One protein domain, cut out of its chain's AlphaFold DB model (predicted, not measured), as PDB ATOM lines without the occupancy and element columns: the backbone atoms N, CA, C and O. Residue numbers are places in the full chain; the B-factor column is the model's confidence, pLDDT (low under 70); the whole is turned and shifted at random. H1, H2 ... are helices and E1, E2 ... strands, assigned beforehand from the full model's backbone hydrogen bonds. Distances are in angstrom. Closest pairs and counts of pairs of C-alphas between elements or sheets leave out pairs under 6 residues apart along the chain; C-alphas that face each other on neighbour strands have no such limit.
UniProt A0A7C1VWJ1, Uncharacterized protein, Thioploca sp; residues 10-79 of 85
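What this domain is: This is residues 10 to 79 of the 85 residues of an uncharacterized protein of Thioploca sp (UniProt A0A7C1VWJ1). There is little regular structure: a loop-rich body with a short antiparallel hairpin, E1 and E2, at one end and helix H2 at the other, where residues 72 to 79 stick out. A long loop, residues 43 to 67, joins the tiny helix H1 to H2. The printed part has 70 residues, with elements in the order E1, E2, H1, H2; the class is mixed, with 22 residues in named elements. It is only just compact, close to loose, with a radius of gyration of the C-alphas of 12.8 A and spans of 36 by 25 by 20 A.

Where its parts are: E1, residues 15 to 18, begins at C-alpha 15 (121.077, 99.347, 94.235) and measures 9.8 A. E2, residues 27 to 30, measures 10.0 A. H1 is residues 39 to 42, 4.9 A. H2, residues 68 to 77, measures 14.6 A and ends at C-alpha 77 (119.629, 115.861, 80.291).

How they stand to each other: E1 and E2 are antiparallel at 146 degrees, with N 27 and O 18 2.8 A apart, within hydrogen-bond range. H2 is apart from E1, E2 and H1. H1 is apart from E1. In H2 every O i to N i+4 pair is within hydrogen-bond range; H1 is too short for one.

The domain as a whole: The farthest C-alphas, of Asp 24 and Gly 79, are 37.4 A apart. The printed part has no cut. The link H1 to H2 is long. Residues 43 to 45 have pLDDT under 70.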
ATOM      1  N   VAL A  10     120.934 104.116  90.109       82.19
ATOM      2  CA  VAL A  10     119.880 104.583  91.028       82.19
ATOM      3  C   VAL A  10     118.481 104.061  90.682       82.19
ATOM      4  O   VAL A  10     117.585 104.136  91.514       82.19
ATOM      5  N   PHE A  11     118.303 103.509  89.481       85.50
ATOM      6  CA  PHE A  11     117.060 102.891  89.016       85.50
ATOM      7  C   PHE A  11     117.095 101.362  89.048       85.50
ATOM      8  O   PHE A  11     116.133 100.709  88.638       85.50
ATOM      9  N   CYS A  12     118.208 100.777  89.492       89.31
ATOM     10  CA  CYS A  12     118.393  99.339  89.548       89.31
ATOM     11  C   CYS A  12     117.794  98.772  90.835       89.31
ATOM     12  O   CYS A  12     118.101  99.251  91.927       89.31
ATOM     13  N   LYS A  13     117.043  97.671  90.741       91.81
ATOM     14  CA  LYS A  13     116.498  96.962  91.912       91.81
ATOM     15  C   LYS A  13     117.579  96.454  92.876       91.81
ATOM     16  O   LYS A  13     117.285  96.117  94.018       91.81
ATOM     17  N   HIS A  14     118.816  96.331  92.392       91.88
ATOM     18  CA  HIS A  14     119.958  95.833  93.152       91.88
ATOM     19  C   HIS A  14     120.744  96.937  93.861       91.88
ATOM     20  O   HIS A  14     121.601  96.612  94.684       91.88
ATOM     21  N   PHE A  15     120.470  98.209  93.558       89.31
ATOM     22  CA  PHE A  15     121.077  99.347  94.235       89.31
ATOM     23  C   PHE A  15     120.217  99.737  95.435       89.31
ATOM     24  O   PHE A  15     119.066 100.143  95.296       89.31
ATOM     25  N   MET A  16     120.766  99.574  96.632       85.75
ATOM     26  CA  MET A  16     120.019  99.682  97.879       85.75
ATOM     27  C   MET A  16     120.716 100.633  98.844       85.75
ATOM     28  O   MET A  16     121.942 100.719  98.885       85.75
ATOM     29  N   GLN A  17     119.926 101.315  99.673       85.00
ATOM     30  CA  GLN A  17     120.421 102.009 100.854       85.00
ATOM     31  C   GLN A  17     120.197 101.121 102.078       85.00
ATOM     32  O   GLN A  17     119.068 100.735 102.379       85.00
ATOM     33  N   GLY A  18     121.254 100.809 102.811       83.62
ATOM     34  CA  GLY A  18     121.158  99.939 103.977       83.62
ATOM     35  C   GLY A  18     122.511  99.722 104.619       83.62
ATOM     36  O   GLY A  18     123.435 100.488 104.384       83.62
ATOM     37  N   THR A  19     122.624  98.698 105.447       82.94
ATOM     38  CA  THR A  19     123.889  98.297 106.060       82.94
ATOM     39  C   THR A  19     124.500  97.198 105.183       82.94
ATOM     40  O   THR A  19     123.896  96.126 105.098       82.94
ATOM     41  N   PRO A  20     125.610  97.456 104.462       79.19
ATOM     42  CA  PRO A  20     126.255  96.443 103.626       79.19
ATOM     43  C   PRO A  20     126.730  95.246 104.464       79.19
ATOM     44  O   PRO A  20     127.016  95.434 105.646       79.19
ATOM     45  N   PRO A  21     126.891  94.045 103.874       76.50
ATOM     46  CA  PRO A  21     127.308  92.846 104.612       76.50
ATOM     47  C   PRO A  21     128.605  93.003 105.424       76.50
ATOM     48  O   PRO A  21     128.738  92.396 106.479       76.50
ATOM     49  N   GLU A  22     129.527  93.851 104.958       80.44
ATOM     50  CA  GLU A  22     130.869  94.044 105.530       80.44
ATOM     51  C   GLU A  22     131.018  95.368 106.317       80.44
ATOM     52  O   GLU A  22     132.127  95.867 106.519       80.44
ATOM     53  N   SER A  23     129.916  96.017 106.712       80.19
ATOM     54  CA  SER A  23     129.945  97.326 107.384       80.19
ATOM     55  C   SER A  23     128.816  97.461 108.394       80.19
ATOM     56  O   SER A  23     127.687  97.142 108.076       80.19
ATOM     57  N   ASP A  24     129.074  98.069 109.555       85.81
ATOM     58  CA  ASP A  24     128.031  98.397 110.547       85.81
ATOM     59  C   ASP A  24     127.327  99.738 110.262       85.81
ATOM     60  O   ASP A  24     126.401 100.155 110.964       85.81
ATOM     61  N   LYS A  25     127.783 100.461 109.235       84.88
ATOM     62  CA  LYS A  25     127.267 101.779 108.853       84.88
ATOM     63  C   LYS A  25     126.321 101.669 107.670       84.88
ATOM     64  O   LYS A  25     126.581 100.927 106.724       84.88
ATOM     65  N   LYS A  26     125.273 102.499 107.690       84.69
ATOM     66  CA  LYS A  26     124.397 102.683 106.534       84.69
ATOM     67  C   LYS A  26     125.169 103.320 105.378       84.69
ATOM     68  O   LYS A  26     125.802 104.358 105.562       84.69
ATOM     69  N   ALA A  27     125.063 102.726 104.201       84.06
ATOM     70  CA  ALA A  27     125.647 103.184 102.953       84.06
ATOM     71  C   ALA A  27     124.741 102.797 101.773       84.06
ATOM     72  O   ALA A  27     123.792 102.021 101.916       84.06
ATOM     73  N   PHE A  28     125.038 103.345 100.600       82.31
ATOM     74  CA  PHE A  28     124.530 102.793  99.351       82.31
ATOM     75  C   PHE A  28     125.409 101.615  98.937       82.31
ATOM     76  O   PHE A  28     126.634 101.713  99.013       82.31
ATOM     77  N   PHE A  29     124.800 100.515  98.507       86.81
ATOM     78  CA  PHE A  29     125.524  99.344  98.021       86.81
ATOM     79  C   PHE A  29     124.756  98.639  96.904       86.81
ATOM     80  O   PHE A  29     123.547  98.812  96.750       86.81
ATOM     81  N   CYS A  30     125.478  97.848  96.114       89.75
ATOM     82  CA  CYS A  30     124.926  97.053  95.026       89.75
ATOM     83  C   CYS A  30     125.073  95.565  95.356       89.75
ATOM     84  O   CYS A  30     126.157  95.136  95.746       89.75
ATOM     85  N   ALA A  31     124.023  94.765  95.164       91.31
ATOM     86  CA  ALA A  31     124.102  93.312  95.369       91.31
ATOM     87  C   ALA A  31     125.106  92.623  94.421       91.31
ATOM     88  O   ALA A  31     125.726  91.630  94.799       91.31
ATOM     89  N   ALA A  32     125.293  93.172  93.215       92.75
ATOM     90  CA  ALA A  32     126.302  92.698  92.273       92.75
ATOM     91  C   ALA A  32     127.729  92.930  92.793       92.75
ATOM     92  O   ALA A  32     128.601  92.093  92.612       92.75
ATOM     93  N   PHE A  33     127.947  94.033  93.518       90.00
ATOM     94  CA  PHE A  33     129.253  94.434  94.040       90.00
ATOM     95  C   PHE A  33     129.174  94.753  95.543       90.00
ATOM     96  O   PHE A  33     129.203  95.927  95.932       90.00
ATOM     97  N   PRO A  34     129.079  93.731  96.415       85.44
ATOM     98  CA  PRO A  34     128.903  93.930  97.856       85.44
ATOM     99  C   PRO A  34     130.076  94.677  98.510       85.44
ATOM    100  O   PRO A  34     129.888  95.347  99.521       85.44
ATOM    101  N   ASN A  35     131.260  94.614  97.892       83.56
ATOM    102  CA  ASN A  35     132.486  95.276  98.350       83.56
ATOM    103  C   ASN A  35     132.699  96.674  97.741       83.56
ATOM    104  O   ASN A  35     133.732  97.295  97.984       83.56
ATOM    105  N   GLY A  36     131.740  97.175  96.955       84.56
ATOM    106  CA  GLY A  36     131.808  98.477  96.290       84.56
ATOM    107  C   GLY A  36     131.781  98.367  94.767       84.56
ATOM    108  O   GLY A  36     132.407  97.488  94.181       84.56
ATOM    109  N   VAL A  37     131.039  99.274  94.129       85.44
ATOM    110  CA  VAL A  37     130.866  99.298  92.670       85.44
ATOM    111  C   VAL A  37     132.139  99.845  92.001       85.44
ATOM    112  O   VAL A  37     132.618 100.901  92.424       85.44
ATOM    113  N   PRO A  38     132.676  99.174  90.963       85.50
ATOM    114  CA  PRO A  38     133.825  99.658  90.198       85.50
ATOM    115  C   PRO A  38     133.636 101.075  89.640       85.50
ATOM    116  O   PRO A  38     132.536 101.471  89.239       85.50
ATOM    117  N   ILE A  39     134.729 101.839  89.570       82.06
ATOM    118  CA  ILE A  39     134.730 103.233  89.095       82.06
ATOM    119  C   ILE A  39     134.357 103.338  87.610       82.06
ATOM    120  O   ILE A  39     133.770 104.327  87.173       82.06
ATOM    121  N   GLU A  40     134.619 102.288  86.837       79.94
ATOM    122  CA  GLU A  40     134.211 102.133  85.443       79.94
ATOM    123  C   GLU A  40     132.681 102.203  85.298       79.94
ATOM    124  O   GLU A  40     132.156 102.832  84.379       79.94
ATOM    125  N   ILE A  41     131.954 101.632  86.257       79.69
ATOM    126  CA  ILE A  41     130.488 101.651  86.277       79.69
ATOM    127  C   ILE A  41     129.970 102.992  86.827       79.69
ATOM    128  O   ILE A  41     129.026 103.557  86.277       79.69
ATOM    129  N   LEU A  42     130.588 103.540  87.881       76.62
ATOM    130  CA  LEU A  42     130.099 104.761  88.549       76.62
ATOM    131  C   LEU A  42     130.455 106.078  87.843       76.62
ATOM    132  O   LEU A  42     129.651 107.012  87.834       76.62
ATOM    133  N   GLU A  43     131.668 106.191  87.307       69.06
ATOM    134  CA  GLU A  43     132.222 107.460  86.815       69.06
ATOM    135  C   GLU A  43     132.436 107.460  85.304       69.06
ATOM    136  O   GLU A  43     132.236 108.487  84.646       69.06
ATOM    137  N   GLN A  44     132.778 106.305  84.729       68.31
ATOM    138  CA  GLN A  44     132.966 106.188  83.279       68.31
ATOM    139  C   GLN A  44     131.635 105.990  82.534       68.31
ATOM    140  O   GLN A  44     131.606 106.057  81.307       68.31
ATOM    141  N   GLY A  45     130.518 105.856  83.262       66.31
ATOM    142  CA  GLY A  45     129.170 105.804  82.695       66.31
ATOM    143  C   GLY A  45     128.880 104.510  81.936       66.31
ATOM    144  O   GLY A  45     128.087 104.528  80.994       66.31
ATOM    145  N   HIS A  46     129.537 103.408  82.307       77.38
ATOM    146  CA  HIS A  46     129.198 102.091  81.786       77.38
ATOM    147  C   HIS A  46     127.893 101.616  82.428       77.38
ATOM    148  O   HIS A  46     127.853 101.280  83.612       77.38
ATOM    149  N   ASP A  47     126.818 101.586  81.637       83.31
ATOM    150  CA  ASP A  47     125.575 100.955  82.067       83.31
ATOM    151  C   ASP A  47     125.845  99.458  82.284       83.31
ATOM    152  O   ASP A  47     126.333  98.770  81.386       83.31
ATOM    153  N   HIS A  48     125.527  98.940  83.472       88.50
ATOM    154  CA  HIS A  48     125.770  97.541  83.848       88.50
ATOM    155  C   HIS A  48     124.736  96.592  83.214       88.50
ATOM    156  O   HIS A  48     124.032  95.862  83.902       88.50
ATOM    157  N   LEU A  49     124.592  96.654  81.890       87.12
ATOM    158  CA  LEU A  49     123.662  95.838  81.096       87.12
ATOM    159  C   LEU A  49     124.282  94.504  80.662       87.12
ATOM    160  O   LEU A  49     123.563  93.559  80.355       87.12
ATOM    161  N   GLU A  50     125.611  94.437  80.633       89.25
ATOM    162  CA  GLU A  50     126.384  93.251  80.276       89.25
ATOM    163  C   GLU A  50     127.110  92.704  81.513       89.25
ATOM    164  O   GLU A  50     127.446  93.490  82.406       89.25
ATOM    165  N   PRO A  51     127.384  91.386  81.574       92.00
ATOM    166  CA  PRO A  51     128.171  90.807  82.654       92.00
ATOM    167  C   PRO A  51     129.512  91.523  82.827       92.00
ATOM    168  O   PRO A  51     130.239  91.763  81.859       92.00
ATOM    169  N   PHE A  52     129.860  91.822  84.073       90.19
ATOM    170  CA  PHE A  52     131.089  92.506  84.448       90.19
ATOM    171  C   PHE A  52     131.873  91.665  85.457       90.19
ATOM    172  O   PHE A  52     131.310  90.965  86.296       90.19
ATOM    173  N   SER A  53     133.204  91.717  85.401       90.88
ATOM    174  CA  SER A  53     134.037  90.916  86.300       90.88
ATOM    175  C   SER A  53     133.733  91.229  87.771       90.88
ATOM    176  O   SER A  53     133.927  92.355  88.223       90.88
ATOM    177  N   GLY A  54     133.316  90.210  88.525       89.94
ATOM    178  CA  GLY A  54     133.026  90.329  89.956       89.94
ATOM    179  C   GLY A  54     131.611  90.801  90.298       89.94
ATOM    180  O   GLY A  54     131.367  91.106  91.460       89.94
ATOM    181  N   ASP A  55     130.689  90.834  89.332       93.00
ATOM    182  CA  ASP A  55     129.298  91.275  89.519       93.00
ATOM    183  C   ASP A  55     128.349  90.212  90.107       93.00
ATOM    184  O   ASP A  55     127.129  90.374  90.103       93.00
ATOM    185  N   ASN A  56     128.896  89.093  90.588       93.31
ATOM    186  CA  ASN A  56     128.143  87.937  91.083       93.31
ATOM    187  C   ASN A  56     127.098  87.385  90.088       93.31
ATOM    188  O   ASN A  56     126.138  86.734  90.505       93.31
ATOM    189  N   GLY A  57     127.277  87.624  88.783       93.94
ATOM    190  CA  GLY A  57     126.327  87.227  87.743       93.94
ATOM    191  C   GLY A  57     125.033  88.044  87.748       93.94
ATOM    192  O   GLY A  57     124.027  87.592  87.202       93.94
ATOM    193  N   ILE A  58     125.036  89.211  88.395       93.88
ATOM    194  CA  ILE A  58     123.892  90.115  88.497       93.88
ATOM    195  C   ILE A  58     124.152  91.314  87.591       93.88
ATOM    196  O   ILE A  58     125.088  92.067  87.830       93.88
ATOM    197  N   THR A  59     123.286  91.530  86.607       92.38
ATOM    198  CA  THR A  59     123.272  92.735  85.765       92.38
ATOM    199  C   THR A  59     122.132  93.670  86.174       92.38
ATOM    200  O   THR A  59     121.357  93.386  87.092       92.38
ATOM    201  N   PHE A  60     122.018  94.812  85.501       90.44
ATOM    202  CA  PHE A  60     120.937  95.766  85.696       90.44
ATOM    203  C   PHE A  60     119.561  95.106  85.556       90.44
ATOM    204  O   PHE A  60     119.277  94.413  84.582       90.44
ATOM    205  N   GLU A  61     118.681  95.413  86.505       90.62
ATOM    206  CA  GLU A  61     117.254  95.160  86.384       90.62
ATOM    207  C   GLU A  61     116.502  96.355  86.961       90.62
ATOM    208  O   GLU A  61     116.764  96.789  88.085       90.62
ATOM    209  N   GLN A  62     115.574  96.897  86.180       88.75
ATOM    210  CA  GLN A  62     114.803  98.078  86.544       88.75
ATOM    211  C   GLN A  62     113.948  97.830  87.797       88.75
ATOM    212  O   GLN A  62     113.270  96.806  87.919       88.75
ATOM    213  N   ALA A  63     113.954  98.783  88.732       86.25
ATOM    214  CA  ALA A  63     113.068  98.759  89.889       86.25
ATOM    215  C   ALA A  63     111.597  98.961  89.466       86.25
ATOM    216  O   ALA A  63     111.293  99.728  88.554       86.25
ATOM    217  N   LYS A  64     110.668  98.250  90.120       79.06
ATOM    218  CA  LYS A  64     109.245  98.175  89.713       79.06
ATOM    219  C   LYS A  64     108.504  99.513  89.760       79.06
ATOM    220  O   LYS A  64     107.459  99.647  89.135       79.06
ATOM    221  N   ASP A  65     109.002 100.447  90.551       82.31
ATOM    222  CA  ASP A  65     108.444 101.768  90.823       82.31
ATOM    223  C   ASP A  65     109.086 102.884  89.984       82.31
ATOM    224  O   ASP A  65     108.734 104.049  90.149       82.31
ATOM    225  N   VAL A  66     109.992 102.540  89.065       78.69
ATOM    226  CA  VAL A  66     110.645 103.495  88.165       78.69
ATOM    227  C   VAL A  66     110.015 103.415  86.777       78.69
ATOM    228  O   VAL A  66     109.982 102.341  86.178       78.69
ATOM    229  N   ASP A  67     109.568 104.547  86.231       80.00
ATOM    230  CA  ASP A  67     109.068 104.637  84.855       80.00
ATOM    231  C   ASP A  67     110.217 104.756  83.831       80.00
ATOM    232  O   ASP A  67     111.201 105.472  84.034       80.00
ATOM    233  N   LEU A  68     110.094 104.073  82.684       75.88
ATOM    234  CA  LEU A  68     111.091 104.140  81.601       75.88
ATOM    235  C   LEU A  68     111.238 105.557  81.018       75.88
ATOM    236  O   LEU A  68     112.322 105.936  80.560       75.88
ATOM    237  N   GLY A  69     110.158 106.338  81.011       77.25
ATOM    238  CA  GLY A  69     110.153 107.741  80.617       77.25
ATOM    239  C   GLY A  69     111.006 108.600  81.545       77.25
ATOM    240  O   GLY A  69     111.766 109.432  81.047       77.25
ATOM    241  N   ASP A  70     110.978 108.339  82.854       80.06
ATOM    242  CA  ASP A  70     111.806 109.051  83.837       80.06
ATOM    243  C   ASP A  70     113.299 108.762  83.630       80.06
ATOM    244  O   ASP A  70     114.116 109.690  83.584       80.06
ATOM    245  N   ILE A  71     113.656 107.491  83.404       80.81
ATOM    246  CA  ILE A  71     115.036 107.079  83.089       80.81
ATOM    247  C   ILE A  71     115.525 107.814  81.832       80.81
ATOM    248  O   ILE A  71     116.595 108.432  81.823       80.81
ATOM    249  N   ASN A  72     114.732 107.788  80.761       85.00
ATOM    250  CA  ASN A  72     115.106 108.391  79.483       85.00
ATOM    251  C   ASN A  72     115.118 109.922  79.511       85.00
ATOM    252  O   ASN A  72     115.958 110.538  78.845       85.00
ATOM    253  N   TYR A  73     114.251 110.546  80.309       84.06
ATOM    254  CA  TYR A  73     114.270 111.987  80.533       84.06
ATOM    255  C   TYR A  73     115.589 112.429  81.173       84.06
ATOM    256  O   TYR A  73     116.220 113.366  80.676       84.06
ATOM    257  N   GLN A  74     116.046 111.728  82.216       79.50
ATOM    258  CA  GLN A  74     117.321 112.031  82.871       79.50
ATOM    259  C   GLN A  74     118.517 111.780  81.950       79.50
ATOM    260  O   GLN A  74     119.396 112.637  81.831       79.50
ATOM    261  N   ARG A  75     118.527 110.655  81.224       80.94
ATOM    262  CA  ARG A  75     119.589 110.343  80.251       80.94
ATOM    263  C   ARG A  75     119.712 111.422  79.177       80.94
ATOM    264  O   ARG A  75     120.828 111.827  78.858       80.94
ATOM    265  N   LYS A  76     118.588 111.975  78.704       85.12
ATOM    266  CA  LYS A  76     118.578 113.116  77.777       85.12
ATOM    267  C   LYS A  76     119.242 114.365  78.371       85.12
ATOM    268  O   LYS A  76     120.013 115.004  77.660       85.12
ATOM    269  N   GLN A  77     118.986 114.702  79.641       81.62
ATOM    270  CA  GLN A  77     119.629 115.861  80.291       81.62
ATOM    271  C   GLN A  77     121.151 115.697  80.408       81.62
ATOM    272  O   GLN A  77     121.885 116.679  80.397       81.62
ATOM    273  N   LEU A  78     121.622 114.450  80.490       76.31
ATOM    274  CA  LEU A  78     123.039 114.096  80.588       76.31
ATOM    275  C   LEU A  78     123.707 113.851  79.222       76.31
ATOM    276  O   LEU A  78     124.884 113.501  79.177       76.31
ATOM    277  N   GLY A  79     122.980 114.009  78.108       79.12
ATOM    278  CA  GLY A  79     123.498 113.742  76.761       79.12
ATOM    279  C   GLY A  79     123.761 112.257  76.465       79.12
ATOM    280  O   GLY A  79     124.549 111.938  75.576       79.12
TER     281      GLY A  79